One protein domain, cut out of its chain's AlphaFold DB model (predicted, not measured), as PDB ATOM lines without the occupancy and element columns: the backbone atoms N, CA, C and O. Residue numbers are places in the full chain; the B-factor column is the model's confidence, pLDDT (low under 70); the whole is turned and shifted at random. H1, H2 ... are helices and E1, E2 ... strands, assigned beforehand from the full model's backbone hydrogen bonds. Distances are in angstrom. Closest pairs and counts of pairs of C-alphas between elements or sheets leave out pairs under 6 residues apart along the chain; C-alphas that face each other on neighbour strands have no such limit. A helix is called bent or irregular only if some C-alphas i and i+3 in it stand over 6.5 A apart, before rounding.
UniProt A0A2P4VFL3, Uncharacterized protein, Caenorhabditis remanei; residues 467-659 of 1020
ATOM      1  N   LEU A 467     -28.321   8.282  33.924       94.62
ATOM      2  CA  LEU A 467     -27.086   7.834  34.579       94.62
ATOM      3  C   LEU A 467     -27.253   6.554  35.411       94.62
ATOM      4  O   LEU A 467     -26.340   6.162  36.131       94.62
ATOM      5  N   SER A 468     -28.408   5.881  35.343       94.62
ATOM      6  CA  SER A 468     -28.586   4.601  36.031       94.62
ATOM      7  C   SER A 468     -27.911   3.473  35.253       94.62
ATOM      8  O   SER A 468     -28.461   2.953  34.281       94.62
ATOM      9  N   ILE A 469     -26.734   3.054  35.723       94.06
ATOM     10  CA  ILE A 469     -25.995   1.917  35.160       94.06
ATOM     11  C   ILE A 469     -26.844   0.638  35.181       94.06
ATOM     12  O   ILE A 469     -26.866  -0.104  34.204       94.06
ATOM     13  N   ASP A 470     -27.617   0.412  36.246       93.25
ATOM     14  CA  ASP A 470     -28.479  -0.769  36.361       93.25
ATOM     15  C   ASP A 470     -29.621  -0.796  35.329       93.25
ATOM     16  O   ASP A 470     -29.988  -1.876  34.864       93.25
ATOM     17  N   LEU A 471     -30.172   0.358  34.921       94.50
ATOM     18  CA  LEU A 471     -31.167   0.394  33.838       94.50
ATOM     19  C   LEU A 471     -30.554   0.045  32.491       94.50
ATOM     20  O   LEU A 471     -31.146  -0.737  31.750       94.50
ATOM     21  N   TRP A 472     -29.378   0.595  32.188       95.56
ATOM     22  CA  TRP A 472     -28.673   0.280  30.950       95.56
ATOM     23  C   TRP A 472     -28.320  -1.201  30.866       95.56
ATOM     24  O   TRP A 472     -28.614  -1.826  29.852       95.56
ATOM     25  N   LEU A 473     -27.768  -1.770  31.941       94.25
ATOM     26  CA  LEU A 473     -27.436  -3.196  32.012       94.25
ATOM     27  C   LEU A 473     -28.679  -4.092  31.933       94.25
ATOM     28  O   LEU A 473     -28.648  -5.125  31.272       94.25
ATOM     29  N   GLY A 474     -29.787  -3.693  32.565       92.75
ATOM     30  CA  GLY A 474     -31.061  -4.404  32.448       92.75
ATOM     31  C   GLY A 474     -31.594  -4.406  31.013       92.75
ATOM     32  O   GLY A 474     -31.967  -5.456  30.495       92.75
ATOM     33  N   TYR A 475     -31.557  -3.252  30.341       93.50
ATOM     34  CA  TYR A 475     -32.031  -3.128  28.965       93.50
ATOM     35  C   TYR A 475     -31.153  -3.908  27.978       93.50
ATOM     36  O   TYR A 475     -31.679  -4.633  27.134       93.50
ATOM     37  N   THR A 476     -29.823  -3.823  28.091       91.56
ATOM     38  CA  THR A 476     -28.913  -4.584  27.220       91.56
ATOM     39  C   THR A 476     -29.041  -6.089  27.445       91.56
ATOM     40  O   THR A 476     -29.058  -6.838  26.467       91.56
ATOM     41  N   ALA A 477     -29.211  -6.543  28.691       90.00
ATOM     42  CA  ALA A 477     -29.464  -7.949  29.001       90.00
ATOM     43  C   ALA A 477     -30.785  -8.446  28.391       90.00
ATOM     44  O   ALA A 477     -30.831  -9.524  27.798       90.00
ATOM     45  N   ASP A 478     -31.854  -7.652  28.479       86.69
ATOM     46  CA  ASP A 478     -33.140  -7.999  27.875       86.69
ATOM     47  C   ASP A 478     -33.061  -8.089  26.350       86.69
ATOM     48  O   ASP A 478     -33.602  -9.027  25.761       86.69
ATOM     49  N   VAL A 479     -32.349  -7.156  25.715       85.31
ATOM     50  CA  VAL A 479     -32.125  -7.149  24.266       85.31
ATOM     51  C   VAL A 479     -31.265  -8.339  23.824       85.31
ATOM     52  O   VAL A 479     -31.580  -8.976  22.821       85.31
ATOM     53  N   LYS A 480     -30.225  -8.691  24.590       82.69
ATOM     54  CA  LYS A 480     -29.341  -9.841  24.323       82.69
ATOM     55  C   LYS A 480     -30.086 -11.182  24.337       82.69
ATOM     56  O   LYS A 480     -29.697 -12.097  23.620       82.69
ATOM     57  N   ASN A 481     -31.166 -11.285  25.111       81.25
ATOM     58  CA  ASN A 481     -31.993 -12.491  25.220       81.25
ATOM     59  C   ASN A 481     -33.010 -12.661  24.071       81.25
ATOM     60  O   ASN A 481     -33.741 -13.655  24.036       81.25
ATOM     61  N   ILE A 482     -33.102 -11.711  23.134       79.88
ATOM     62  CA  ILE A 482     -33.969 -11.833  21.957       79.88
ATOM     63  C   ILE A 482     -33.291 -12.762  20.934       79.88
ATOM     64  O   ILE A 482     -32.176 -12.502  20.484       79.88
ATOM     65  N   LYS A 483     -33.974 -13.844  20.533       70.56
ATOM     66  CA  LYS A 483     -33.460 -14.789  19.523       70.56
ATOM     67  C   LYS A 483     -33.157 -14.069  18.203       70.56
ATOM     68  O   LYS A 483     -34.009 -13.337  17.700       70.56
ATOM     69  N   ASN A 484     -31.978 -14.324  17.627       69.00
ATOM     70  CA  ASN A 484     -31.496 -13.733  16.369       69.00
ATOM     71  C   ASN A 484     -31.437 -12.190  16.370       69.00
ATOM     72  O   ASN A 484     -31.630 -11.560  15.328       69.00
ATOM     73  N   PHE A 485     -31.201 -11.561  17.527       71.75
ATOM     74  CA  PHE A 485     -31.109 -10.104  17.599       71.75
ATOM     75  C   PHE A 485     -29.880  -9.571  16.833       71.75
ATOM     76  O   PHE A 485     -28.776 -10.077  17.048       71.75
ATOM     77  N   PRO A 486     -30.016  -8.537  15.976       78.62
ATOM     78  CA  PRO A 486     -28.896  -8.009  15.201       78.62
ATOM     79  C   PRO A 486     -27.784  -7.437  16.104       78.62
ATOM     80  O   PRO A 486     -28.040  -6.474  16.838       78.62
ATOM     81  N   PRO A 487     -26.529  -7.923  16.009       81.19
ATOM     82  CA  PRO A 487     -25.417  -7.397  16.808       81.19
ATOM     83  C   PRO A 487     -25.186  -5.890  16.617       81.19
ATOM     84  O   PRO A 487     -24.813  -5.194  17.557       81.19
ATOM     85  N   ALA A 488     -25.468  -5.356  15.421       83.81
ATOM     86  CA  ALA A 488     -25.372  -3.924  15.138       83.81
ATOM     87  C   ALA A 488     -26.284  -3.074  16.042       83.81
ATOM     88  O   ALA A 488     -25.843  -2.065  16.579       83.81
ATOM     89  N   SER A 489     -27.521  -3.513  16.291       85.25
ATOM     90  CA  SER A 489     -28.460  -2.763  17.130       85.25
ATOM     91  C   SER A 489     -28.077  -2.789  18.613       85.25
ATOM     92  O   SER A 489     -28.291  -1.806  19.319       85.25
ATOM     93  N   LEU A 490     -27.495  -3.893  19.099       88.12
ATOM     94  CA  LEU A 490     -27.016  -3.984  20.485       88.12
ATOM     95  C   LEU A 490     -25.747  -3.145  20.672       88.12
ATOM     96  O   LEU A 490     -25.576  -2.490  21.699       88.12
ATOM     97  N   ARG A 491     -24.901  -3.088  19.641       90.62
ATOM     98  CA  ARG A 491     -23.744  -2.196  19.593       90.62
ATOM     99  C   ARG A 491     -24.143  -0.724  19.688       90.62
ATOM    100  O   ARG A 491     -23.559  -0.001  20.491       90.62
ATOM    101  N   ASP A 492     -25.149  -0.293  18.927       91.00
ATOM    102  CA  ASP A 492     -25.667   1.080  18.999       91.00
ATOM    103  C   ASP A 492     -26.212   1.401  20.399       91.00
ATOM    104  O   ASP A 492     -26.047   2.514  20.905       91.00
ATOM    105  N   LEU A 493     -26.819   0.412  21.063       92.50
ATOM    106  CA  LEU A 493     -27.312   0.562  22.428       92.50
ATOM    107  C   LEU A 493     -26.172   0.738  23.445       92.50
ATOM    108  O   LEU A 493     -26.244   1.651  24.267       92.50
ATOM    109  N   TYR A 494     -25.109  -0.069  23.372       94.25
ATOM    110  CA  TYR A 494     -23.918   0.117  24.212       94.25
ATOM    111  C   TYR A 494     -23.217   1.450  23.931       94.25
ATOM    112  O   TYR A 494     -22.786   2.117  24.871       94.25
ATOM    113  N   ALA A 495     -23.143   1.876  22.666       93.81
ATOM    114  CA  ALA A 495     -22.574   3.172  22.302       93.81
ATOM    115  C   ALA A 495     -23.355   4.331  22.946       93.81
ATOM    116  O   ALA A 495     -22.742   5.185  23.586       93.81
ATOM    117  N   ARG A 496     -24.697   4.306  22.871       95.12
ATOM    118  CA  ARG A 496     -25.573   5.267  23.569       95.12
ATOM    119  C   ARG A 496     -25.377   5.230  25.086       95.12
ATOM    120  O   ARG A 496     -25.298   6.280  25.718       95.12
ATOM    121  N   ALA A 497     -25.303   4.035  25.673       95.00
ATOM    122  CA  ALA A 497     -25.129   3.868  27.113       95.00
ATOM    123  C   ALA A 497     -23.804   4.476  27.594       95.00
ATOM    124  O   ALA A 497     -23.776   5.196  28.588       95.00
ATOM    125  N   ILE A 498     -22.715   4.228  26.862       94.81
ATOM    126  CA  ILE A 498     -21.387   4.773  27.159       94.81
ATOM    127  C   ILE A 498     -21.350   6.290  26.962       94.81
ATOM    128  O   ILE A 498     -20.776   6.996  27.785       94.81
ATOM    129  N   GLU A 499     -21.968   6.810  25.903       93.50
ATOM    130  CA  GLU A 499     -22.028   8.254  25.652       93.50
ATOM    131  C   GLU A 499     -22.749   9.002  26.783       93.50
ATOM    132  O   GLU A 499     -22.309  10.070  27.203       93.50
ATOM    133  N   ILE A 500     -23.835   8.428  27.302       91.62
ATOM    134  CA  ILE A 500     -24.678   9.070  28.314       91.62
ATOM    135  C   ILE A 500     -24.149   8.838  29.736       91.62
ATOM    136  O   ILE A 500     -24.085   9.779  30.523       91.62
ATOM    137  N   ALA A 501     -23.802   7.596  30.078       93.94
ATOM    138  CA  ALA A 501     -23.497   7.171  31.447       93.94
ATOM    139  C   ALA A 501     -22.044   6.714  31.651       93.94
ATOM    140  O   ALA A 501     -21.662   6.390  32.772       93.94
ATOM    141  N   GLY A 502     -21.206   6.710  30.609       92.50
ATOM    142  CA  GLY A 502     -19.815   6.252  30.703       92.50
ATOM    143  C   GLY A 502     -18.911   7.139  31.564       92.50
ATOM    144  O   GLY A 502     -17.883   6.663  32.029       92.50
ATOM    145  N   LEU A 503     -19.297   8.397  31.810       91.69
ATOM    146  CA  LEU A 503     -18.608   9.313  32.733       91.69
ATOM    147  C   LEU A 503     -19.101   9.205  34.188       91.69
ATOM    148  O   LEU A 503     -18.627   9.936  35.059       91.69
ATOM    149  N   GLU A 504     -20.076   8.338  34.464       92.81
ATOM    150  CA  GLU A 504     -20.503   8.037  35.828       92.81
ATOM    151  C   GLU A 504     -19.382   7.263  36.550       92.81
ATOM    152  O   GLU A 504     -18.742   6.387  35.967       92.81
ATOM    153  N   TYR A 505     -19.102   7.604  37.810       92.06
ATOM    154  CA  TYR A 505     -17.913   7.101  38.508       92.06
ATOM    155  C   TYR A 505     -17.971   5.589  38.787       92.06
ATOM    156  O   TYR A 505     -16.935   4.944  38.847       92.06
ATOM    157  N   GLN A 506     -19.157   4.998  38.918       91.88
ATOM    158  CA  GLN A 506     -19.397   3.559  39.092       91.88
ATOM    159  C   GLN A 506     -19.789   2.859  37.771       91.88
ATOM    160  O   GLN A 506     -20.374   1.769  37.777       91.88
ATOM    161  N   SER A 507     -19.455   3.451  36.618       94.56
ATOM    162  CA  SER A 507     -19.766   2.905  35.288       94.56
ATOM    163  C   SER A 507     -18.904   1.709  34.868       94.56
ATOM    164  O   SER A 507     -19.112   1.171  33.780       94.56
ATOM    165  N   ASP A 508     -17.978   1.234  35.711       93.25
ATOM    166  CA  ASP A 508     -17.037   0.147  35.396       93.25
ATOM    167  C   ASP A 508     -17.731  -1.085  34.789       93.25
ATOM    168  O   ASP A 508     -17.279  -1.637  33.785       93.25
ATOM    169  N   ARG A 509     -18.877  -1.490  35.359       94.12
ATOM    170  CA  ARG A 509     -19.656  -2.640  34.868       94.12
ATOM    171  C   ARG A 509     -20.149  -2.440  33.436       94.12
ATOM    172  O   ARG A 509     -20.118  -3.379  32.651       94.12
ATOM    173  N   LEU A 510     -20.579  -1.229  33.086       95.12
ATOM    174  CA  LEU A 510     -21.074  -0.919  31.745       95.12
ATOM    175  C   LEU A 510     -19.959  -1.032  30.700       95.12
ATOM    176  O   LEU A 510     -20.167  -1.628  29.643       95.12
ATOM    177  N   TRP A 511     -18.775  -0.502  31.013       95.06
ATOM    178  CA  TRP A 511     -17.604  -0.588  30.142       95.06
ATOM    179  C   TRP A 511     -17.166  -2.033  29.903       95.06
ATOM    180  O   TRP A 511     -16.939  -2.431  28.760       95.06
ATOM    181  N   LEU A 512     -17.086  -2.829  30.970       93.19
ATOM    182  CA  LEU A 512     -16.663  -4.226  30.888       93.19
ATOM    183  C   LEU A 512     -17.670  -5.095  30.126       93.19
ATOM    184  O   LEU A 512     -17.257  -5.928  29.323       93.19
ATOM    185  N   GLU A 513     -18.973  -4.869  30.306       93.50
ATOM    186  CA  GLU A 513     -20.013  -5.560  29.531       93.50
ATOM    187  C   GLU A 513     -19.954  -5.203  28.039       93.50
ATOM    188  O   GLU A 513     -20.076  -6.088  27.193       93.50
ATOM    189  N   ALA A 514     -19.699  -3.937  27.691       93.25
ATOM    190  CA  ALA A 514     -19.528  -3.524  26.296       93.25
ATOM    191  C   ALA A 514     -18.275  -4.147  25.651       93.25
ATOM    192  O   ALA A 514     -18.324  -4.600  24.505       93.25
ATOM    193  N   ILE A 515     -17.161  -4.216  26.390       92.75
ATOM    194  CA  ILE A 515     -15.928  -4.891  25.951       92.75
ATOM    195  C   ILE A 515     -16.171  -6.395  25.769       92.75
ATOM    196  O   ILE A 515     -15.778  -6.967  24.751       92.75
ATOM    197  N   GLY A 516     -16.850  -7.036  26.723       90.19
ATOM    198  CA  GLY A 516     -17.225  -8.447  26.643       90.19
ATOM    199  C   GLY A 516     -18.144  -8.744  25.457       90.19
ATOM    200  O   GLY A 516     -17.973  -9.760  24.786       90.19
ATOM    201  N   PHE A 517     -19.072  -7.834  25.151       90.62
ATOM    202  CA  PHE A 517     -19.928  -7.921  23.971       90.62
ATOM    203  C   PHE A 517     -19.129  -7.840  22.662       90.62
ATOM    204  O   PHE A 517     -19.264  -8.732  21.827       90.62
ATOM    205  N   GLU A 518     -18.264  -6.837  22.480       90.50
ATOM    206  CA  GLU A 518     -17.453  -6.734  21.251       90.50
ATOM    207  C   GLU A 518     -16.484  -7.914  21.107       90.50
ATOM    208  O   GLU A 518     -16.227  -8.368  19.995       90.50
ATOM    209  N   ARG A 519     -16.006  -8.477  22.224       88.06
ATOM    210  CA  ARG A 519     -15.235  -9.724  22.215       88.06
ATOM    211  C   ARG A 519     -16.059 -10.902  21.703       88.06
ATOM    212  O   ARG A 519     -15.556 -11.669  20.889       88.06
ATOM    213  N   ALA A 520     -17.299 -11.052  22.162       86.81
ATOM    214  CA  ALA A 520     -18.184 -12.103  21.668       86.81
ATOM    215  C   ALA A 520     -18.448 -11.943  20.162       86.81
ATOM    216  O   ALA A 520     -18.432 -12.931  19.436       86.81
ATOM    217  N   VAL A 521     -18.635 -10.707  19.679       87.38
ATOM    218  CA  VAL A 521     -18.805 -10.446  18.240       87.38
ATOM    219  C   VAL A 521     -17.546 -10.810  17.460       87.38
ATOM    220  O   VAL A 521     -17.650 -11.494  16.451       87.38
ATOM    221  N   TYR A 522     -16.364 -10.419  17.944       87.38
ATOM    222  CA  TYR A 522     -15.103 -10.807  17.315       87.38
ATOM    223  C   TYR A 522     -14.966 -12.330  17.190       87.38
ATOM    224  O   TYR A 522     -14.611 -12.815  16.120       87.38
ATOM    225  N   ILE A 523     -15.281 -13.081  18.251       85.44
ATOM    226  CA  ILE A 523     -15.220 -14.549  18.232       85.44
ATOM    227  C   ILE A 523     -16.194 -15.122  17.191       85.44
ATOM    228  O   ILE A 523     -15.794 -15.970  16.399       85.44
ATOM    229  N   ASP A 524     -17.435 -14.633  17.130       85.69
ATOM    230  CA  ASP A 524     -18.410 -15.090  16.131       85.69
ATOM    231  C   ASP A 524     -17.948 -14.799  14.692       85.69
ATOM    232  O   ASP A 524     -17.992 -15.684  13.837       85.69
ATOM    233  N   GLU A 525     -17.448 -13.589  14.423       87.31
ATOM    234  CA  GLU A 525     -16.948 -13.202  13.098       87.31
ATOM    235  C   GLU A 525     -15.710 -14.020  12.690       87.31
ATOM    236  O   GLU A 525     -15.603 -14.443  11.533       87.31
ATOM    237  N   LEU A 526     -14.808 -14.286  13.643       84.69
ATOM    238  CA  LEU A 526     -13.617 -15.118  13.465       84.69
ATOM    239  C   LEU A 526     -14.004 -16.558  13.102       84.69
ATOM    240  O   LEU A 526     -13.542 -17.089  12.093       84.69
ATOM    241  N   CYS A 527     -14.900 -17.171  13.880       83.56
ATOM    242  CA  CYS A 527     -15.354 -18.547  13.677       83.56
ATOM    243  C   CYS A 527     -16.185 -18.725  12.394       83.56
ATOM    244  O   CYS A 527     -16.283 -19.829  11.863       83.56
ATOM    245  N   ARG A 528     -16.779 -17.651  11.863       84.25
ATOM    246  CA  ARG A 528     -17.473 -17.656  10.562       84.25
ATOM    247  C   ARG A 528     -16.547 -17.414   9.369       84.25
ATOM    248  O   ARG A 528     -17.022 -17.421   8.235       84.25
ATOM    249  N   GLY A 529     -15.254 -17.179   9.597       77.06
ATOM    250  CA  GLY A 529     -14.283 -16.907   8.536       77.06
ATOM    251  C   GLY A 529     -14.483 -15.549   7.855       77.06
ATOM    252  O   GLY A 529     -14.144 -15.386   6.681       77.06
ATOM    253  N   ILE A 530     -15.057 -14.566   8.558       81.06
ATOM    254  CA  ILE A 530     -15.266 -13.225   8.004       81.06
ATOM    255  C   ILE A 530     -13.911 -12.514   7.916       81.06
ATOM    256  O   ILE A 530     -13.293 -12.195   8.927       81.06
ATOM    257  N   SER A 531     -13.474 -12.181   6.699       66.88
ATOM    258  CA  SER A 531     -12.143 -11.604   6.425       66.88
ATOM    259  C   SER A 531     -11.858 -10.240   7.075       66.88
ATOM    260  O   SER A 531     -10.731  -9.758   7.015       66.88
ATOM    261  N   LYS A 532     -12.867  -9.594   7.675       71.62
ATOM    262  CA  LYS A 532     -12.762  -8.294   8.360       71.62
ATOM    263  C   LYS A 532     -12.776  -8.389   9.894       71.62
ATOM    264  O   LYS A 532     -12.727  -7.335  10.531       71.62
ATOM    265  N   ALA A 533     -12.848  -9.587  10.479       79.12
ATOM    266  CA  ALA A 533     -12.896  -9.769  11.931       79.12
ATOM    267  C   ALA A 533     -11.659  -9.147  12.610       79.12
ATOM    268  O   ALA A 533     -10.523  -9.462  12.262       79.12
ATOM    269  N   ASN A 534     -11.865  -8.223  13.552       81.38
ATOM    270  CA  ASN A 534     -10.786  -7.574  14.304       81.38
ATOM    271  C   ASN A 534     -11.270  -7.068  15.672       81.38
ATOM    272  O   ASN A 534     -12.467  -6.925  15.910       81.38
ATOM    273  N   CYS A 535     -10.322  -6.725  16.544       85.38
ATOM    274  CA  CYS A 535     -10.566  -6.231  17.899       85.38
ATOM    275  C   CYS A 535     -10.315  -4.725  18.056       85.38
ATOM    276  O   CYS A 535     -10.237  -4.233  19.183       85.38
ATOM    277  N   LYS A 536     -10.239  -3.952  16.964       89.94
ATOM    278  CA  LYS A 536      -9.925  -2.510  17.018       89.94
ATOM    279  C   LYS A 536     -10.913  -1.732  17.892       89.94
ATOM    280  O   LYS A 536     -10.533  -0.812  18.610       89.94
ATOM    281  N   ARG A 537     -12.191  -2.132  17.886       89.12
ATOM    282  CA  ARG A 537     -13.231  -1.548  18.757       89.12
ATOM    283  C   ARG A 537     -12.947  -1.781  20.240       89.12
ATOM    284  O   ARG A 537     -13.157  -0.872  21.035       89.12
ATOM    285  N   ILE A 538     -12.442  -2.960  20.598       91.56
ATOM    286  CA  ILE A 538     -12.064  -3.293  21.976       91.56
ATOM    287  C   ILE A 538     -10.892  -2.413  22.416       91.56
ATOM    288  O   ILE A 538     -10.945  -1.846  23.504       91.56
ATOM    289  N   GLY A 539      -9.900  -2.209  21.541       90.44
ATOM    290  CA  GLY A 539      -8.802  -1.265  21.774       90.44
ATOM    291  C   GLY A 539      -9.307   0.154  22.053       90.44
ATOM    292  O   GLY A 539      -8.966   0.739  23.077       90.44
ATOM    293  N   ILE A 540     -10.218   0.668  21.215       92.81
ATOM    294  CA  ILE A 540     -10.841   1.993  21.402       92.81
ATOM    295  C   ILE A 540     -11.607   2.084  22.733       92.81
ATOM    296  O   ILE A 540     -11.564   3.119  23.399       92.81
ATOM    297  N   LEU A 541     -12.333   1.032  23.123       94.38
ATOM    298  CA  LEU A 541     -13.072   1.001  24.387       94.38
ATOM    299  C   LEU A 541     -12.134   0.999  25.597       94.38
ATOM    300  O   LEU A 541     -12.384   1.744  26.544       94.38
ATOM    301  N   PHE A 542     -11.046   0.227  25.559       94.56
ATOM    302  CA  PHE A 542     -10.030   0.250  26.609       94.56
ATOM    303  C   PHE A 542      -9.311   1.597  26.688       94.56
ATOM    304  O   PHE A 542      -9.143   2.111  27.789       94.56
ATOM    305  N   ASP A 543      -8.952   2.208  25.557       93.88
ATOM    306  CA  ASP A 543      -8.326   3.534  25.547       93.88
ATOM    307  C   ASP A 543      -9.255   4.584  26.192       93.88
ATOM    308  O   ASP A 543      -8.811   5.397  27.007       93.88
ATOM    309  N   LYS A 544     -10.568   4.518  25.918       94.88
ATOM    310  CA  LYS A 544     -11.570   5.361  26.593       94.88
ATOM    311  C   LYS A 544     -11.668   5.061  28.090       94.88
ATOM    312  O   LYS A 544     -11.601   6.001  28.886       94.88
ATOM    313  N   LEU A 545     -11.774   3.791  28.481       94.88
ATOM    314  CA  LEU A 545     -11.867   3.366  29.883       94.88
ATOM    315  C   LEU A 545     -10.639   3.807  30.696       94.88
ATOM    316  O   LEU A 545     -10.786   4.378  31.771       94.88
ATOM    317  N   LEU A 546      -9.431   3.620  30.160       95.50
ATOM    318  CA  LEU A 546      -8.177   4.019  30.810       95.50
ATOM    319  C   LEU A 546      -8.050   5.538  30.973       95.50
ATOM    320  O   LEU A 546      -7.325   5.990  31.857       95.50
ATOM    321  N   SER A 547      -8.756   6.317  30.151       94.81
ATOM    322  CA  SER A 547      -8.804   7.783  30.236       94.81
ATOM    323  C   SER A 547      -9.957   8.333  31.087       94.81
ATOM    324  O   SER A 547     -10.014   9.540  31.315       94.81
ATOM    325  N   THR A 548     -10.869   7.475  31.552       93.50
ATOM    326  CA  THR A 548     -12.084   7.886  32.268       93.50
ATOM    327  C   THR A 548     -11.957   7.612  33.768       93.50
ATOM    328  O   THR A 548     -11.672   6.473  34.146       93.50
ATOM    329  N   PRO A 549     -12.188   8.607  34.647       94.25
ATOM    330  CA  PRO A 549     -12.151   8.376  36.087       94.25
ATOM    331  C   PRO A 549     -13.317   7.498  36.548       94.25
ATOM    332  O   PRO A 549     -14.473   7.909  36.430       94.25
ATOM    333  N   THR A 550     -13.013   6.324  37.102       94.19
ATOM    334  CA  THR A 550     -14.003   5.388  37.651       94.19
ATOM    335  C   THR A 550     -13.540   4.790  38.982       94.19
ATOM    336  O   THR A 550     -12.371   4.885  39.359       94.19
ATOM    337  N   PHE A 551     -14.454   4.139  39.700       91.12
ATOM    338  CA  PHE A 551     -14.208   3.574  41.023       91.12
ATOM    339  C   PHE A 551     -13.179   2.437  40.986       91.12
ATOM    340  O   PHE A 551     -12.310   2.365  41.855       91.12
ATOM    341  N   HIS A 552     -13.228   1.576  39.961       91.12
ATOM    342  CA  HIS A 552     -12.272   0.476  39.778       91.12
ATOM    343  C   HIS A 552     -11.151   0.778  38.772       91.12
ATOM    344  O   HIS A 552     -10.465  -0.157  38.337       91.12
ATOM    345  N   ALA A 553     -10.897   2.064  38.485       92.25
ATOM    346  CA  ALA A 553      -9.780   2.525  37.658       92.25
ATOM    347  C   ALA A 553      -8.438   1.829  37.953       92.25
ATOM    348  O   ALA A 553      -7.798   1.410  36.984       92.25
ATOM    349  N   PRO A 554      -8.038   1.583  39.226       91.88
ATOM    350  CA  PRO A 554      -6.764   0.927  39.532       91.88
ATOM    351  C   PRO A 554      -6.575  -0.457  38.894       91.88
ATOM    352  O   PRO A 554      -5.446  -0.889  38.686       91.88
ATOM    353  N   SER A 555      -7.666  -1.165  38.576       92.56
ATOM    354  CA  SER A 555      -7.612  -2.515  37.995       92.56
ATOM    355  C   SER A 555      -7.613  -2.536  36.462       92.56
ATOM    356  O   SER A 555      -7.354  -3.575  35.855       92.56
ATOM    357  N   HIS A 556      -7.915  -1.413  35.803       92.62
ATOM    358  CA  HIS A 556      -8.188  -1.410  34.360       92.62
ATOM    359  C   HIS A 556      -6.941  -1.636  33.515       92.62
ATOM    360  O   HIS A 556      -7.024  -2.321  32.496       92.62
ATOM    361  N   LEU A 557      -5.784  -1.117  33.941       93.25
ATOM    362  CA  LEU A 557      -4.524  -1.347  33.233       93.25
ATOM    363  C   LEU A 557      -4.117  -2.821  33.297       93.25
ATOM    364  O   LEU A 557      -3.733  -3.392  32.281       93.25
ATOM    365  N   GLU A 558      -4.263  -3.457  34.460       92.50
ATOM    366  CA  GLU A 558      -3.986  -4.886  34.617       92.50
ATOM    367  C   GLU A 558      -4.894  -5.726  33.710       92.50
ATOM    368  O   GLU A 558      -4.411  -6.575  32.964       92.50
ATOM    369  N   ARG A 559      -6.201  -5.436  33.692       90.81
ATOM    370  CA  ARG A 559      -7.165  -6.106  32.803       90.81
ATOM    371  C   ARG A 559      -6.823  -5.913  31.326       90.81
ATOM    372  O   ARG A 559      -6.934  -6.855  30.544       90.81
ATOM    373  N   TYR A 560      -6.395  -4.711  30.940       92.75
ATOM    374  CA  TYR A 560      -5.937  -4.436  29.580       92.75
ATOM    375  C   TYR A 560      -4.701  -5.272  29.224       92.75
ATOM    376  O   TYR A 560      -4.669  -5.879  28.158       92.75
ATOM    377  N   VAL A 561      -3.715  -5.358  30.124       91.81
ATOM    378  CA  VAL A 561      -2.507  -6.180  29.935       91.81
ATOM    379  C   VAL A 561      -2.864  -7.660  29.807       91.81
ATOM    380  O   VAL A 561      -2.379  -8.329  28.896       91.81
ATOM    381  N   GLN A 562      -3.747  -8.169  30.669       89.69
ATOM    382  CA  GLN A 562      -4.241  -9.545  30.584       89.69
ATOM    383  C   GLN A 562      -4.885  -9.813  29.219       89.69
ATOM    384  O   GLN A 562      -4.566 -10.812  28.582       89.69
ATOM    385  N   TYR A 563      -5.724  -8.898  28.726       88.38
ATOM    386  CA  TYR A 563      -6.344  -9.036  27.410       88.38
ATOM    387  C   TYR A 563      -5.319  -8.958  26.264       88.38
ATOM    388  O   TYR A 563      -5.326  -9.811  25.377       88.38
ATOM    389  N   LEU A 564      -4.386  -8.002  26.313       89.94
ATOM    390  CA  LEU A 564      -3.297  -7.837  25.341       89.94
ATOM    391  C   LEU A 564      -2.419  -9.095  25.224       89.94
ATOM    392  O   LEU A 564      -1.913  -9.401  24.146       89.94
ATOM    393  N   ASN A 565      -2.251  -9.841  26.316       87.94
ATOM    394  CA  ASN A 565      -1.487 -11.086  26.311       87.94
ATOM    395  C   ASN A 565      -2.198 -12.232  25.575       87.94
ATOM    396  O   ASN A 565      -1.529 -13.151  25.108       87.94
ATOM    397  N   THR A 566      -3.521 -12.159  25.419       84.25
ATOM    398  CA  THR A 566      -4.325 -13.196  24.746       84.25
ATOM    399  C   THR A 566      -4.505 -12.963  23.248       84.25
ATOM    400  O   THR A 566      -4.975 -13.859  22.553       84.25
ATOM    401  N   ILE A 567      -4.155 -11.776  22.740       85.50
ATOM    402  CA  ILE A 567      -4.418 -11.381  21.354       85.50
ATOM    403  C   ILE A 567      -3.171 -10.848  20.650       85.50
ATOM    404  O   ILE A 567      -2.248 -10.317  21.272       85.50
ATOM    405  N   GLU A 568      -3.166 -10.970  19.324       87.06
ATOM    406  CA  GLU A 568      -2.133 -10.397  18.471       87.06
ATOM    407  C   GLU A 568      -2.303  -8.869  18.335       87.06
ATOM    408  O   GLU A 568      -3.390  -8.400  17.980       87.06
ATOM    409  N   PRO A 569      -1.246  -8.061  18.562       88.75
ATOM    410  CA  PRO A 569      -1.352  -6.600  18.614       88.75
ATOM    411  C   PRO A 569      -1.951  -5.923  17.371       88.75
ATOM    412  O   PRO A 569      -2.657  -4.921  17.499       88.75
ATOM    413  N   HIS A 570      -1.717  -6.473  16.177       87.38
ATOM    414  CA  HIS A 570      -2.220  -5.922  14.910       87.38
ATOM    415  C   HIS A 570      -3.758  -5.965  14.797       87.38
ATOM    416  O   HIS A 570      -4.348  -5.179  14.059       87.38
ATOM    417  N   LEU A 571      -4.417  -6.857  15.548       87.38
ATOM    418  CA  LEU A 571      -5.878  -6.966  15.592       87.38
ATOM    419  C   LEU A 571      -6.508  -5.954  16.553       87.38
ATOM    420  O   LEU A 571      -7.693  -5.648  16.419       87.38
ATOM    421  N   LEU A 572      -5.741  -5.465  17.531       89.12
ATOM    422  CA  LEU A 572      -6.210  -4.583  18.600       89.12
ATOM    423  C   LEU A 572      -5.966  -3.101  18.292       89.12
ATOM    424  O   LEU A 572      -6.797  -2.258  18.627       89.12
ATOM    425  N   LEU A 573      -4.826  -2.784  17.676       90.19
ATOM    426  CA  LEU A 573      -4.391  -1.414  17.416       90.19
ATOM    427  C   LEU A 573      -4.968  -0.847  16.112       90.19
ATOM    428  O   LEU A 573      -5.343  -1.573  15.191       90.19
ATOM    429  N   ASN A 574      -5.000   0.482  16.011       91.00
ATOM    430  CA  ASN A 574      -5.228   1.133  14.722       91.00
ATOM    431  C   ASN A 574      -3.991   0.972  13.814       91.00
ATOM    432  O   ASN A 574      -2.868   0.870  14.307       91.00
ATOM    433  N   ASP A 575      -4.200   0.968  12.493       89.12
ATOM    434  CA  ASP A 575      -3.146   0.615  11.526       89.12
ATOM    435  C   ASP A 575      -1.933   1.552  11.619       89.12
ATOM    436  O   ASP A 575      -0.791   1.106  11.613       89.12
ATOM    437  N   ARG A 576      -2.179   2.851  11.822       92.06
ATOM    438  CA  ARG A 576      -1.125   3.859  11.970       92.06
ATOM    439  C   ARG A 576      -0.262   3.623  13.210       92.06
ATOM    440  O   ARG A 576       0.960   3.677  13.133       92.06
ATOM    441  N   GLU A 577      -0.894   3.387  14.353       92.75
ATOM    442  CA  GLU A 577      -0.200   3.127  15.610       92.75
ATOM    443  C   GLU A 577       0.613   1.834  15.527       92.75
ATOM    444  O   GLU A 577       1.764   1.802  15.960       92.75
ATOM    445  N   TYR A 578       0.033   0.790  14.936       92.25
ATOM    446  CA  TYR A 578       0.727  -0.468  14.712       92.25
ATOM    447  C   TYR A 578       1.953  -0.282  13.806       92.25
ATOM    448  O   TYR A 578       3.040  -0.729  14.160       92.25
ATOM    449  N   GLU A 579       1.823   0.444  12.691       92.12
ATOM    450  CA  GLU A 579       2.944   0.750  11.795       92.12
ATOM    451  C   GLU A 579       4.068   1.536  12.485       92.12
ATOM    452  O   GLU A 579       5.247   1.267  12.253       92.12
ATOM    453  N   GLU A 580       3.729   2.516  13.326       93.62
ATOM    454  CA  GLU A 580       4.707   3.296  14.090       93.62
ATOM    455  C   GLU A 580       5.499   2.408  15.063       93.62
ATOM    456  O   GLU A 580       6.729   2.496  15.117       93.62
ATOM    457  N   ILE A 581       4.810   1.521  15.790       93.12
ATOM    458  CA  ILE A 581       5.445   0.577  16.721       93.12
ATOM    459  C   ILE A 581       6.280  -0.452  15.948       93.12
ATOM    460  O   ILE A 581       7.425  -0.712  16.314       93.12
ATOM    461  N   MET A 582       5.772  -0.981  14.834       91.12
ATOM    462  CA  MET A 582       6.506  -1.938  14.002       91.12
ATOM    463  C   MET A 582       7.775  -1.337  13.398       91.12
ATOM    464  O   MET A 582       8.814  -1.991  13.416       91.12
ATOM    465  N   LYS A 583       7.747  -0.082  12.928       91.25
ATOM    466  CA  LYS A 583       8.955   0.621  12.449       91.25
ATOM    467  C   LYS A 583      10.011   0.746  13.545       91.25
ATOM    468  O   LYS A 583      11.198   0.575  13.275       91.25
ATOM    469  N   MET A 584       9.583   1.030  14.775       92.06
ATOM    470  CA  MET A 584      10.475   1.100  15.930       92.06
ATOM    471  C   MET A 584      11.102  -0.267  16.241       92.06
ATOM    472  O   MET A 584      12.318  -0.354  16.390       92.06
ATOM    473  N   VAL A 585      10.296  -1.330  16.269       91.06
ATOM    474  CA  VAL A 585      10.754  -2.696  16.571       91.06
ATOM    475  C   VAL A 585      11.674  -3.241  15.477       91.06
ATOM    476  O   VAL A 585      12.722  -3.795  15.795       91.06
ATOM    477  N   CYS A 586      11.360  -3.009  14.198       89.50
ATOM    478  CA  CYS A 586      12.231  -3.386  13.077       89.50
ATOM    479  C   CYS A 586      13.597  -2.701  13.169       89.50
ATOM    480  O   CYS A 586      14.625  -3.338  12.964       89.50
ATOM    481  N   LYS A 587      13.618  -1.411  13.535       90.50
ATOM    482  CA  LYS A 587      14.862  -0.660  13.750       90.50
ATOM    483  C   LYS A 587      15.655  -1.184  14.952       90.50
ATOM    484  O   LYS A 587      16.878  -1.144  14.928       90.50
ATOM    485  N   GLN A 588      14.974  -1.638  16.002       91.50
ATOM    486  CA  GLN A 588      15.614  -2.146  17.217       91.50
ATOM    487  C   GLN A 588      16.182  -3.562  17.045       91.50
ATOM    488  O   GLN A 588      17.196  -3.879  17.662       91.50
ATOM    489  N   LEU A 589      15.542  -4.400  16.225       89.12
ATOM    490  CA  LEU A 589      15.963  -5.779  15.952       89.12
ATOM    491  C   LEU A 589      16.816  -5.933  14.684       89.12
ATOM    492  O   LEU A 589      17.294  -7.034  14.431       89.12
ATOM    493  N   ASP A 590      16.989  -4.859  13.908       88.44
ATOM    494  CA  ASP A 590      17.684  -4.837  12.611       88.44
ATOM    495  C   ASP A 590      17.165  -5.901  11.623       88.44
ATOM    496  O   ASP A 590      17.922  -6.585  10.938       88.44
ATOM    497  N   LYS A 591      15.836  -6.073  11.576       87.38
ATOM    498  CA  LYS A 591      15.150  -7.059  10.724       87.38
ATOM    499  C   LYS A 591      13.985  -6.429   9.959       87.38
ATOM    500  O   LYS A 591      13.278  -5.583  10.517       87.38
ATOM    501  N   PRO A 592      13.736  -6.832   8.699       85.06
ATOM    502  CA  PRO A 592      12.564  -6.391   7.949       85.06
ATOM    503  C   PRO A 592      11.277  -7.048   8.481       85.06
ATOM    504  O   PRO A 592      11.299  -8.162   8.998       85.06
ATOM    505  N   ILE A 593      10.121  -6.394   8.285       81.38
ATOM    506  CA  ILE A 593       8.800  -6.868   8.763       81.38
ATOM    507  C   ILE A 593       8.498  -8.315   8.340       81.38
ATOM    508  O   ILE A 593       7.917  -9.064   9.119       81.38
ATOM    509  N   GLY A 594       8.906  -8.716   7.131       78.88
ATOM    510  CA  GLY A 594       8.654 -10.061   6.599       78.88
ATOM    511  C   GLY A 594       9.326 -11.196   7.381       78.88
ATOM    512  O   GLY A 594       8.875 -12.329   7.284       78.88
ATOM    513  N   GLU A 595      10.362 -10.902   8.175       81.25
ATOM    514  CA  GLU A 595      11.025 -11.878   9.054       81.25
ATOM    515  C   GLU A 595      10.444 -11.908  10.474       81.25
ATOM    516  O   GLU A 595      10.759 -12.808  11.246       81.25
ATOM    517  N   LEU A 596       9.611 -10.928  10.836       84.69
ATOM    518  CA  LEU A 596       9.065 -10.758  12.189       84.69
ATOM    519  C   LEU A 596       7.599 -11.189  12.303       84.69
ATOM    520  O   LEU A 596       6.995 -11.055  13.370       84.69
ATOM    521  N   VAL A 597       7.012 -11.653  11.200       87.00
ATOM    522  CA  VAL A 597       5.590 -11.963  11.072       87.00
ATOM    523  C   VAL A 597       5.421 -13.263  10.283       87.00
ATOM    524  O   VAL A 597       5.942 -13.400   9.178       87.00
ATOM    525  N   HIS A 598       4.659 -14.208  10.828       85.62
ATOM    526  CA  HIS A 598       4.432 -15.534  10.257       85.62
ATOM    527  C   HIS A 598       2.936 -15.802  10.066       85.62
ATOM    528  O   HIS A 598       2.113 -15.430  10.900       85.62
ATOM    529  N   GLN A 599       2.570 -16.461   8.966       83.94
ATOM    530  CA  GLN A 599       1.206 -16.953   8.766       83.94
ATOM    531  C   GLN A 599       1.071 -18.347   9.376       83.94
ATOM    532  O   GLN A 599       1.837 -19.248   9.042       83.94
ATOM    533  N   VAL A 600       0.089 -18.516  10.256       82.88
ATOM    534  CA  VAL A 600      -0.183 -19.761  10.977       82.88
ATOM    535  C   VAL A 600      -1.659 -20.106  10.815       82.88
ATOM    536  O   VAL A 600      -2.520 -19.232  10.898       82.88
ATOM    537  N   GLN A 601      -1.973 -21.377  10.584       80.75
ATOM    538  CA  GLN A 601      -3.351 -21.855  10.584       80.75
ATOM    539  C   GLN A 601      -3.698 -22.380  11.979       80.75
ATOM    540  O   GLN A 601      -3.041 -23.284  12.486       80.75
ATOM    541  N   LEU A 602      -4.712 -21.791  12.605       81.94
ATOM    542  CA  LEU A 602      -5.170 -22.131  13.949       81.94
ATOM    543  C   LEU A 602      -6.488 -22.901  13.858       81.94
ATOM    544  O   LEU A 602      -7.369 -22.512  13.095       81.94
ATOM    545  N   SER A 603      -6.627 -23.973  14.637       80.50
ATOM    546  CA  SER A 603      -7.861 -24.761  14.726       80.50
ATOM    547  C   SER A 603      -8.539 -24.531  16.075       80.50
ATOM    548  O   SER A 603      -7.906 -24.659  17.126       80.50
ATOM    549  N   TYR A 604      -9.822 -24.176  16.038       83.06
ATOM    550  CA  TYR A 604     -10.654 -23.913  17.209       83.06
ATOM    551  C   TYR A 604     -11.837 -24.874  17.255       83.06
ATOM    552  O   TYR A 604     -12.443 -25.160  16.226       83.06
ATOM    553  N   ILE A 605     -12.218 -25.321  18.450       83.88
ATOM    554  CA  ILE A 605     -13.470 -26.053  18.662       83.88
ATOM    555  C   ILE A 605     -14.556 -25.032  18.997       83.88
ATOM    556  O   ILE A 605     -14.425 -24.265  19.952       83.88
ATOM    557  N   CYS A 606     -15.624 -25.007  18.207       85.25
ATOM    558  CA  CYS A 606     -16.692 -24.022  18.310       85.25
ATOM    559  C   CYS A 606     -18.038 -24.667  18.644       85.25
ATOM    560  O   CYS A 606     -18.320 -25.793  18.241       85.25
ATOM    561  N   GLN A 607     -18.901 -23.924  19.332       85.50
ATOM    562  CA  GLN A 607     -20.286 -24.298  19.615       85.50
ATOM    563  C   GLN A 607     -21.219 -23.128  19.293       85.50
ATOM    564  O   GLN A 607     -20.861 -21.966  19.487       85.50
ATOM    565  N   THR A 608     -22.437 -23.423  18.828       82.38
ATOM    566  CA  THR A 608     -23.473 -22.394  18.635       82.38
ATOM    567  C   THR A 608     -24.191 -22.124  19.957       82.38
ATOM    568  O   THR A 608     -24.804 -23.026  20.522       82.38
ATOM    569  N   GLY A 609     -24.115 -20.889  20.454       74.94
ATOM    570  CA  GLY A 609     -24.831 -20.448  21.650       74.94
ATOM    571  C   GLY A 609     -26.331 -20.238  21.411       74.94
ATOM    572  O   GLY A 609     -26.798 -20.143  20.277       74.94
ATOM    573  N   GLU A 610     -27.102 -20.096  22.494       70.81
ATOM    574  CA  GLU A 610     -28.566 -19.907  22.451       70.81
ATOM    575  C   GLU A 610     -29.016 -18.648  21.684       70.81
ATOM    576  O   GLU A 610     -30.134 -18.578  21.171       70.81
ATOM    577  N   ASN A 611     -28.134 -17.651  21.588       68.56
ATOM    578  CA  ASN A 611     -28.330 -16.411  20.840       68.56
ATOM    579  C   ASN A 611     -27.960 -16.524  19.345       68.56
ATOM    580  O   ASN A 611     -28.087 -15.540  18.618       68.56
ATOM    581  N   GLY A 612     -27.507 -17.696  18.885       73.75
ATOM    582  CA  GLY A 612     -27.092 -17.956  17.503       73.75
ATOM    583  C   GLY A 612     -25.646 -17.563  17.174       73.75
ATOM    584  O   GLY A 612     -25.225 -17.748  16.030       73.75
ATOM    585  N   MET A 613     -24.886 -17.041  18.145       80.44
ATOM    586  CA  MET A 613     -23.468 -16.705  17.980       80.44
ATOM    587  C   MET A 613     -22.566 -17.915  18.232       80.44
ATOM    588  O   MET A 613     -22.871 -18.759  19.076       80.44
ATOM    589  N   LEU A 614     -21.443 -17.984  17.524       82.81
ATOM    590  CA  LEU A 614     -20.414 -18.995  17.739       82.81
ATOM    591  C   LEU A 614     -19.509 -18.607  18.909       82.81
ATOM    592  O   LEU A 614     -19.029 -17.479  18.985       82.81
ATOM    593  N   ASN A 615     -19.263 -19.563  19.800       82.94
ATOM    594  CA  ASN A 615     -18.318 -19.447  20.907       82.94
ATOM    595  C   ASN A 615     -17.225 -20.509  20.760       82.94
ATOM    596  O   ASN A 615     -17.502 -21.607  20.278       82.94
ATOM    597  N   ILE A 616     -16.005 -20.208  21.207       82.62
ATOM    598  CA  ILE A 616     -14.913 -21.189  21.297       82.62
ATOM    599  C   ILE A 616     -15.046 -21.936  22.633       82.62
ATOM    600  O   ILE A 616     -15.376 -21.314  23.645       82.62
ATOM    601  N   VAL A 617     -14.801 -23.247  22.639       80.31
ATOM    602  CA  VAL A 617     -14.875 -24.125  23.821       80.31
ATOM    603  C   VAL A 617     -13.611 -24.984  23.957       80.31
ATOM    604  O   VAL A 617     -12.923 -25.238  22.973       80.31
ATOM    605  N   ASN A 618     -13.293 -25.408  25.186       72.50
ATOM    606  CA  ASN A 618     -12.051 -26.134  25.504       72.50
ATOM    607  C   ASN A 618     -12.093 -27.622  25.124       72.50
ATOM    608  O   ASN A 618     -11.056 -28.210  24.838       72.50
ATOM    609  N   GLU A 619     -13.274 -28.240  25.155       73.50
ATOM    610  CA  GLU A 619     -13.449 -29.683  24.983       73.50
ATOM    611  C   GLU A 619     -14.489 -29.976  23.899       73.50
ATOM    612  O   GLU A 619     -15.433 -29.210  23.689       73.50
ATOM    613  N   SER A 620     -14.314 -31.102  23.204       70.56
ATOM    614  CA  SER A 620     -15.276 -31.575  22.210       70.56
ATOM    615  C   SER A 620     -16.448 -32.280  22.904       70.56
ATOM    616  O   SER A 620     -16.263 -33.235  23.652       70.56
ATOM    617  N   GLY A 621     -17.665 -31.795  22.653       74.94
ATOM    618  CA  GLY A 621     -18.921 -32.340  23.184       74.94
ATOM    619  C   GLY A 621     -20.050 -32.340  22.145       74.94
ATOM    620  O   GLY A 621     -19.838 -31.969  20.984       74.94
ATOM    621  N   GLU A 622     -21.263 -32.740  22.543       64.94
ATOM    622  CA  GLU A 622     -22.438 -32.728  21.655       64.94
ATOM    623  C   GLU A 622     -22.729 -31.310  21.124       64.94
ATOM    624  O   GLU A 622     -22.901 -30.357  21.884       64.94
ATOM    625  N   GLY A 623     -22.781 -31.164  19.794       74.00
ATOM    626  CA  GLY A 623     -23.044 -29.884  19.121       74.00
ATOM    627  C   GLY A 623     -21.820 -28.980  18.905       74.00
ATOM    628  O   GLY A 623     -21.995 -27.832  18.491       74.00
ATOM    629  N   THR A 624     -20.603 -29.474  19.161       84.50
ATOM    630  CA  THR A 624     -19.341 -28.766  18.866       84.50
ATOM    631  C   THR A 624     -18.768 -29.144  17.490       84.50
ATOM    632  O   THR A 624     -18.985 -30.258  17.014       84.50
ATOM    633  N   PHE A 625     -18.049 -28.232  16.825       83.25
ATOM    634  CA  PHE A 625     -17.417 -28.466  15.518       83.25
ATOM    635  C   PHE A 625     -16.093 -27.691  15.359       83.25
ATOM    636  O   PHE A 625     -15.967 -26.592  15.898       83.25
ATOM    637  N   PRO A 626     -15.100 -28.232  14.625       82.38
ATOM    638  CA  PRO A 626     -13.819 -27.563  14.413       82.38
ATOM    639  C   PRO A 626     -13.907 -26.462  13.344       82.38
ATOM    640  O   PRO A 626     -14.569 -26.627  12.317       82.38
ATOM    641  N   VAL A 627     -13.190 -25.359  13.555       83.19
ATOM    642  CA  VAL A 627     -13.043 -24.239  12.617       83.19
ATOM    643  C   VAL A 627     -11.566 -23.890  12.468       83.19
ATOM    644  O   VAL A 627     -10.902 -23.552  13.446       83.19
ATOM    645  N   ASN A 628     -11.068 -23.915  11.230       82.25
ATOM    646  CA  ASN A 628      -9.704 -23.507  10.899       82.25
ATOM    647  C   ASN A 628      -9.670 -22.042  10.455       82.25
ATOM    648  O   ASN A 628     -10.420 -21.641   9.563       82.25
ATOM    649  N   VAL A 629      -8.766 -21.262  11.036       81.25
ATOM    650  CA  VAL A 629      -8.613 -19.829  10.781       81.25
ATOM    651  C   VAL A 629      -7.157 -19.523  10.459       81.25
ATOM    652  O   VAL A 629      -6.252 -19.890  11.204       81.25
ATOM    653  N   ASN A 630      -6.918 -18.817   9.356       80.94
ATOM    654  CA  ASN A 630      -5.586 -18.315   9.032       80.94
ATOM    655  C   ASN A 630      -5.321 -17.051   9.861       80.94
ATOM    656  O   ASN A 630      -6.047 -16.067   9.733       80.94
ATOM    657  N   SER A 631      -4.287 -17.084  10.695       82.12
ATOM    658  CA  SER A 631      -3.892 -16.000  11.589       82.12
ATOM    659  C   SER A 631      -2.462 -15.551  11.308       82.12
ATOM    660  O   SER A 631      -1.610 -16.327  10.883       82.12
ATOM    661  N   ILE A 632      -2.192 -14.277  11.571       85.56
ATOM    662  CA  ILE A 632      -0.854 -13.699  11.510       85.56
ATOM    663  C   ILE A 632      -0.291 -13.665  12.935       85.56
ATOM    664  O   ILE A 632      -0.896 -13.040  13.804       85.56
ATOM    665  N   GLN A 633       0.842 -14.318  13.180       85.62
ATOM    666  CA  GLN A 633       1.537 -14.313  14.472       85.62
ATOM    667  C   GLN A 633       2.877 -13.587  14.367       85.62
ATOM    668  O   GLN A 633       3.552 -13.657  13.341       85.62
ATOM    669  N   HIS A 634       3.257 -12.873  15.422       89.69
ATOM    670  CA  HIS A 634       4.549 -12.190  15.486       89.69
ATOM    671  C   HIS A 634       5.632 -13.121  16.037       89.69
ATOM    672  O   HIS A 634       5.352 -13.972  16.881       89.69
ATOM    673  N   ASP A 635       6.881 -12.911  15.617       87.44
ATOM    674  CA  ASP A 635       8.043 -13.521  16.269       87.44
ATOM    675  C   ASP A 635       8.011 -13.232  17.789       87.44
ATOM    676  O   ASP A 635       7.750 -12.085  18.170       87.44
ATOM    677  N   PRO A 636       8.284 -14.211  18.677       86.94
ATOM    678  CA  PRO A 636       8.174 -14.025  20.126       86.94
ATOM    679  C   PRO A 636       8.982 -12.840  20.676       86.94
ATOM    680  O   PRO A 636       8.518 -12.145  21.586       86.94
ATOM    681  N   THR A 637      10.162 -12.572  20.104       86.94
ATOM    682  CA  THR A 637      11.025 -11.461  20.532       86.94
ATOM    683  C   THR A 637      10.435 -10.121  20.094       86.94
ATOM    684  O   THR A 637      10.358  -9.179  20.888       86.94
ATOM    685  N   ALA A 638       9.950 -10.037  18.851       87.81
ATOM    686  CA  ALA A 638       9.237  -8.860  18.361       87.81
ATOM    687  C   ALA A 638       7.932  -8.614  19.139       87.81
ATOM    688  O   ALA A 638       7.658  -7.482  19.536       87.81
ATOM    689  N   LEU A 639       7.162  -9.666  19.425       89.31
ATOM    690  CA  LEU A 639       5.902  -9.606  20.168       89.31
ATOM    691  C   LEU A 639       6.088  -9.016  21.570       89.31
ATOM    692  O   LEU A 639       5.291  -8.176  21.997       89.31
ATOM    693  N   GLN A 640       7.154  -9.407  22.276       90.75
ATOM    694  CA  GLN A 640       7.478  -8.858  23.592       90.75
ATOM    695  C   GLN A 640       7.775  -7.351  23.525       90.75
ATOM    696  O   GLN A 640       7.240  -6.587  24.334       90.75
ATOM    697  N   LEU A 641       8.566  -6.905  22.542       90.69
ATOM    698  CA  LEU A 641       8.882  -5.485  22.353       90.69
ATOM    699  C   LEU A 641       7.634  -4.666  21.995       90.69
ATOM    700  O   LEU A 641       7.392  -3.622  22.606       90.69
ATOM    701  N   ILE A 642       6.796  -5.174  21.084       91.81
ATOM    702  CA  ILE A 642       5.524  -4.543  20.698       91.81
ATOM    703  C   ILE A 642       4.623  -4.373  21.927       91.81
ATOM    704  O   ILE A 642       4.135  -3.273  22.190       91.81
ATOM    705  N   ARG A 643       4.434  -5.436  22.723       93.88
ATOM    706  CA  ARG A 643       3.611  -5.381  23.943       93.88
ATOM    707  C   ARG A 643       4.165  -4.380  24.952       93.88
ATOM    708  O   ARG A 643       3.389  -3.609  25.514       93.88
ATOM    709  N   SER A 644       5.484  -4.338  25.144       93.31
ATOM    710  CA  SER A 644       6.106  -3.399  26.085       93.31
ATOM    711  C   SER A 644       5.856  -1.929  25.714       93.31
ATOM    712  O   SER A 644       5.495  -1.134  26.581       93.31
ATOM    713  N   GLU A 645       5.932  -1.582  24.426       94.06
ATOM    714  CA  GLU A 645       5.659  -0.226  23.938       94.06
ATOM    715  C   GLU A 645       4.174   0.148  24.068       94.06
ATOM    716  O   GLU A 645       3.838   1.255  24.499       94.06
ATOM    717  N   ILE A 646       3.263  -0.782  23.761       94.19
ATOM    718  CA  ILE A 646       1.816  -0.570  23.933       94.19
ATOM    719  C   ILE A 646       1.492  -0.262  25.396       94.19
ATOM    720  O   ILE A 646       0.761   0.694  25.677       94.19
ATOM    721  N   ILE A 647       2.044  -1.057  26.316       94.94
ATOM    722  CA  ILE A 647       1.865  -0.872  27.756       94.94
ATOM    723  C   ILE A 647       2.431   0.484  28.170       94.94
ATOM    724  O   ILE A 647       1.715   1.254  28.798       94.94
ATOM    725  N   ALA A 648       3.647   0.844  27.747       94.25
ATOM    726  CA  ALA A 648       4.250   2.136  28.075       94.25
ATOM    727  C   ALA A 648       3.393   3.336  27.622       94.25
ATOM    728  O   ALA A 648       3.243   4.312  28.364       94.25
ATOM    729  N   ARG A 649       2.783   3.269  26.428       94.69
ATOM    730  CA  ARG A 649       1.857   4.306  25.938       94.69
ATOM    731  C   ARG A 649       0.589   4.397  26.789       94.69
ATOM    732  O   ARG A 649       0.207   5.501  27.181       94.69
ATOM    733  N   ARG A 650      -0.047   3.262  27.101       94.75
ATOM    734  CA  ARG A 650      -1.290   3.222  27.897       94.75
ATOM    735  C   ARG A 650      -1.050   3.563  29.371       94.75
ATOM    736  O   ARG A 650      -1.881   4.254  29.954       94.75
ATOM    737  N   SER A 651       0.101   3.202  29.942       94.62
ATOM    738  CA  SER A 651       0.497   3.575  31.307       94.62
ATOM    739  C   SER A 651       0.518   5.091  31.502       94.62
ATOM    740  O   SER A 651       0.004   5.575  32.502       94.62
ATOM    741  N   LYS A 652       0.986   5.869  30.514       95.62
ATOM    742  CA  LYS A 652       0.954   7.345  30.585       95.62
ATOM    743  C   LYS A 652      -0.469   7.910  30.670       95.62
ATOM    744  O   LYS A 652      -0.703   8.904  31.357       95.62
ATOM    745  N   ILE A 653      -1.419   7.308  29.948       95.19
ATOM    746  CA  ILE A 653      -2.838   7.701  29.984       95.19
ATOM    747  C   ILE A 653      -3.435   7.329  31.344       95.19
ATOM    748  O   ILE A 653      -4.046   8.174  32.002       95.19
ATOM    749  N   TYR A 654      -3.186   6.096  31.783       94.75
ATOM    750  CA  TYR A 654      -3.618   5.563  33.069       94.75
ATOM    751  C   TYR A 654      -3.108   6.402  34.251       94.75
ATOM    752  O   TYR A 654      -3.896   6.794  35.104       94.75
ATOM    753  N   GLU A 655      -1.825   6.768  34.276       95.50
ATOM    754  CA  GLU A 655      -1.233   7.602  35.333       95.50
ATOM    755  C   GLU A 655      -1.896   8.981  35.433       95.50
ATOM    756  O   GLU A 655      -2.114   9.493  36.533       95.50
ATOM    757  N   ARG A 656      -2.249   9.594  34.293       95.25
ATOM    758  CA  ARG A 656      -2.996  10.860  34.284       95.25
ATOM    759  C   ARG A 656      -4.394  10.673  34.874       95.25
ATOM    760  O   ARG A 656      -4.811  11.483  35.694       95.25
ATOM    761  N   ASN A 657      -5.094   9.611  34.480       95.06
ATOM    762  CA  ASN A 657      -6.429   9.302  34.986       95.06
ATOM    763  C   ASN A 657      -6.424   8.985  36.494       95.06
ATOM    764  O   ASN A 657      -7.293   9.438  37.235       95.06
ATOM    765  N   MET A 658      -5.405   8.276  36.979       96.00
ATOM    766  CA  MET A 658      -5.257   7.946  38.396       96.00
ATOM    767  C   MET A 658      -5.141   9.186  39.284       96.00
ATOM    768  O   MET A 658      -5.769   9.228  40.340       96.00
ATOM    769  N   LYS A 659      -4.438  10.234  38.832       94.56
ATOM    770  CA  LYS A 659      -4.395  11.527  39.539       94.56
ATOM    771  C   LYS A 659      -5.779  12.177  39.632       94.56
ATOM    772  O   LYS A 659      -6.143  12.710  40.676       94.56
TER     773      LYS A 659
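This is residues 467 to 659 of the 1020 residues of an uncharacterized protein of Caenorhabditis remanei (UniProt A0A2P4VFL3). Six helices, H1, H2, H3, H4, H5 and H8, make a flat up-and-down bundle, each running against the one before it, and a long bent ribbon of E1 and E3 crosses one end of the bundle, between the end of H3 and the start of H8. The short E2 lies beside E1 near the end of H3, and H7 packs on H8 far from H1. The printed part has 193 residues, with named elements in the order H1 to H7, E1, E2, E3, H8; the sheet E2 E1 E3 is antiparallel and the class is mostly helix. The whole is compact, with a radius of gyration of the C-alphas of 18.2 A, and spans 53 by 50 by 26 A.

H1, residues 469 to 480, and H2, residues 487 to 501, form a helical hairpin at a shallow tilt of 4 degrees; their closest C-alphas, Trp 472 and Ala 497, are 6.3 A apart. H3, residues 508 to 527, forms a hairpin with H2, the closest C-alphas being Tyr 494 and Ala 514 at 6.1 A. H4, residues 536 to 547, is the hub; it forms a hairpin with H3, touching residues 511 to 519 alone, closest at the C-alphas of Ile 515 and Ile 538, 5.8 A. H5, residues 553 to 566, forms a hairpin with H4, with the C-alphas of Leu 546 and His 556 closest at 6.5 A. H6, residues 569 to 572, touches H4, with the C-alphas of Lys 536 and Leu 572 closest at 4.5 A. H7, residues 575 to 589, touches residues 638 to 645 alone of H8, residues 636 to 659, at a steep tilt of 56 degrees; the closest C-alphas are Ile 581 and Ile 642, 6.5 A. H8 also touches H4, at 38 degrees, only just steep, with the C-alphas of Leu 546 and Tyr 654 closest at 5.3 A. E1, residues 597 to 608, is antiparallel to E3, residues 624 to 634, with N 602 and O 629 2.8 A apart, and to E2, residues 614 to 616, with N 615 and O 607 2.9 A apart. H3 is on one face of this sheet, two layers of helix and strands; Asp 524 and Leu 614 are 4.7 A apart at the closest C-alphas of H3 and E2. Every O i to N i+4 pair is within hydrogen-bond range in H1, H2, H3, H4 and H7, against 7 of 10 in H5 and 19 of 20 in H8; H6 is too short for one.

H1 begins at C-alpha 469 (-25.995, 1.917, 35.160). H3 is 28.7 A long and ends at C-alpha 527 (-15.354, -18.547, 13.677). H5 is irregular, with C-alphas 554 and 557 7.1 A apart. E1, 31.8 A, bends by 54 degrees at residue 605, and E3, 29.3 A, by 57 degrees at residue 630. H8, 34.5 A, has a kink of 26 degrees near residue 653 and ends at C-alpha 659 (-4.395, 11.527, 39.539).

The two C-alphas farthest apart, Leu 471 and Asp 590, are 53.5 A apart. The printed part has no cut and no long link. Its mean pLDDT is 87.9; residues 484, 531, 611 and 622 are under 70.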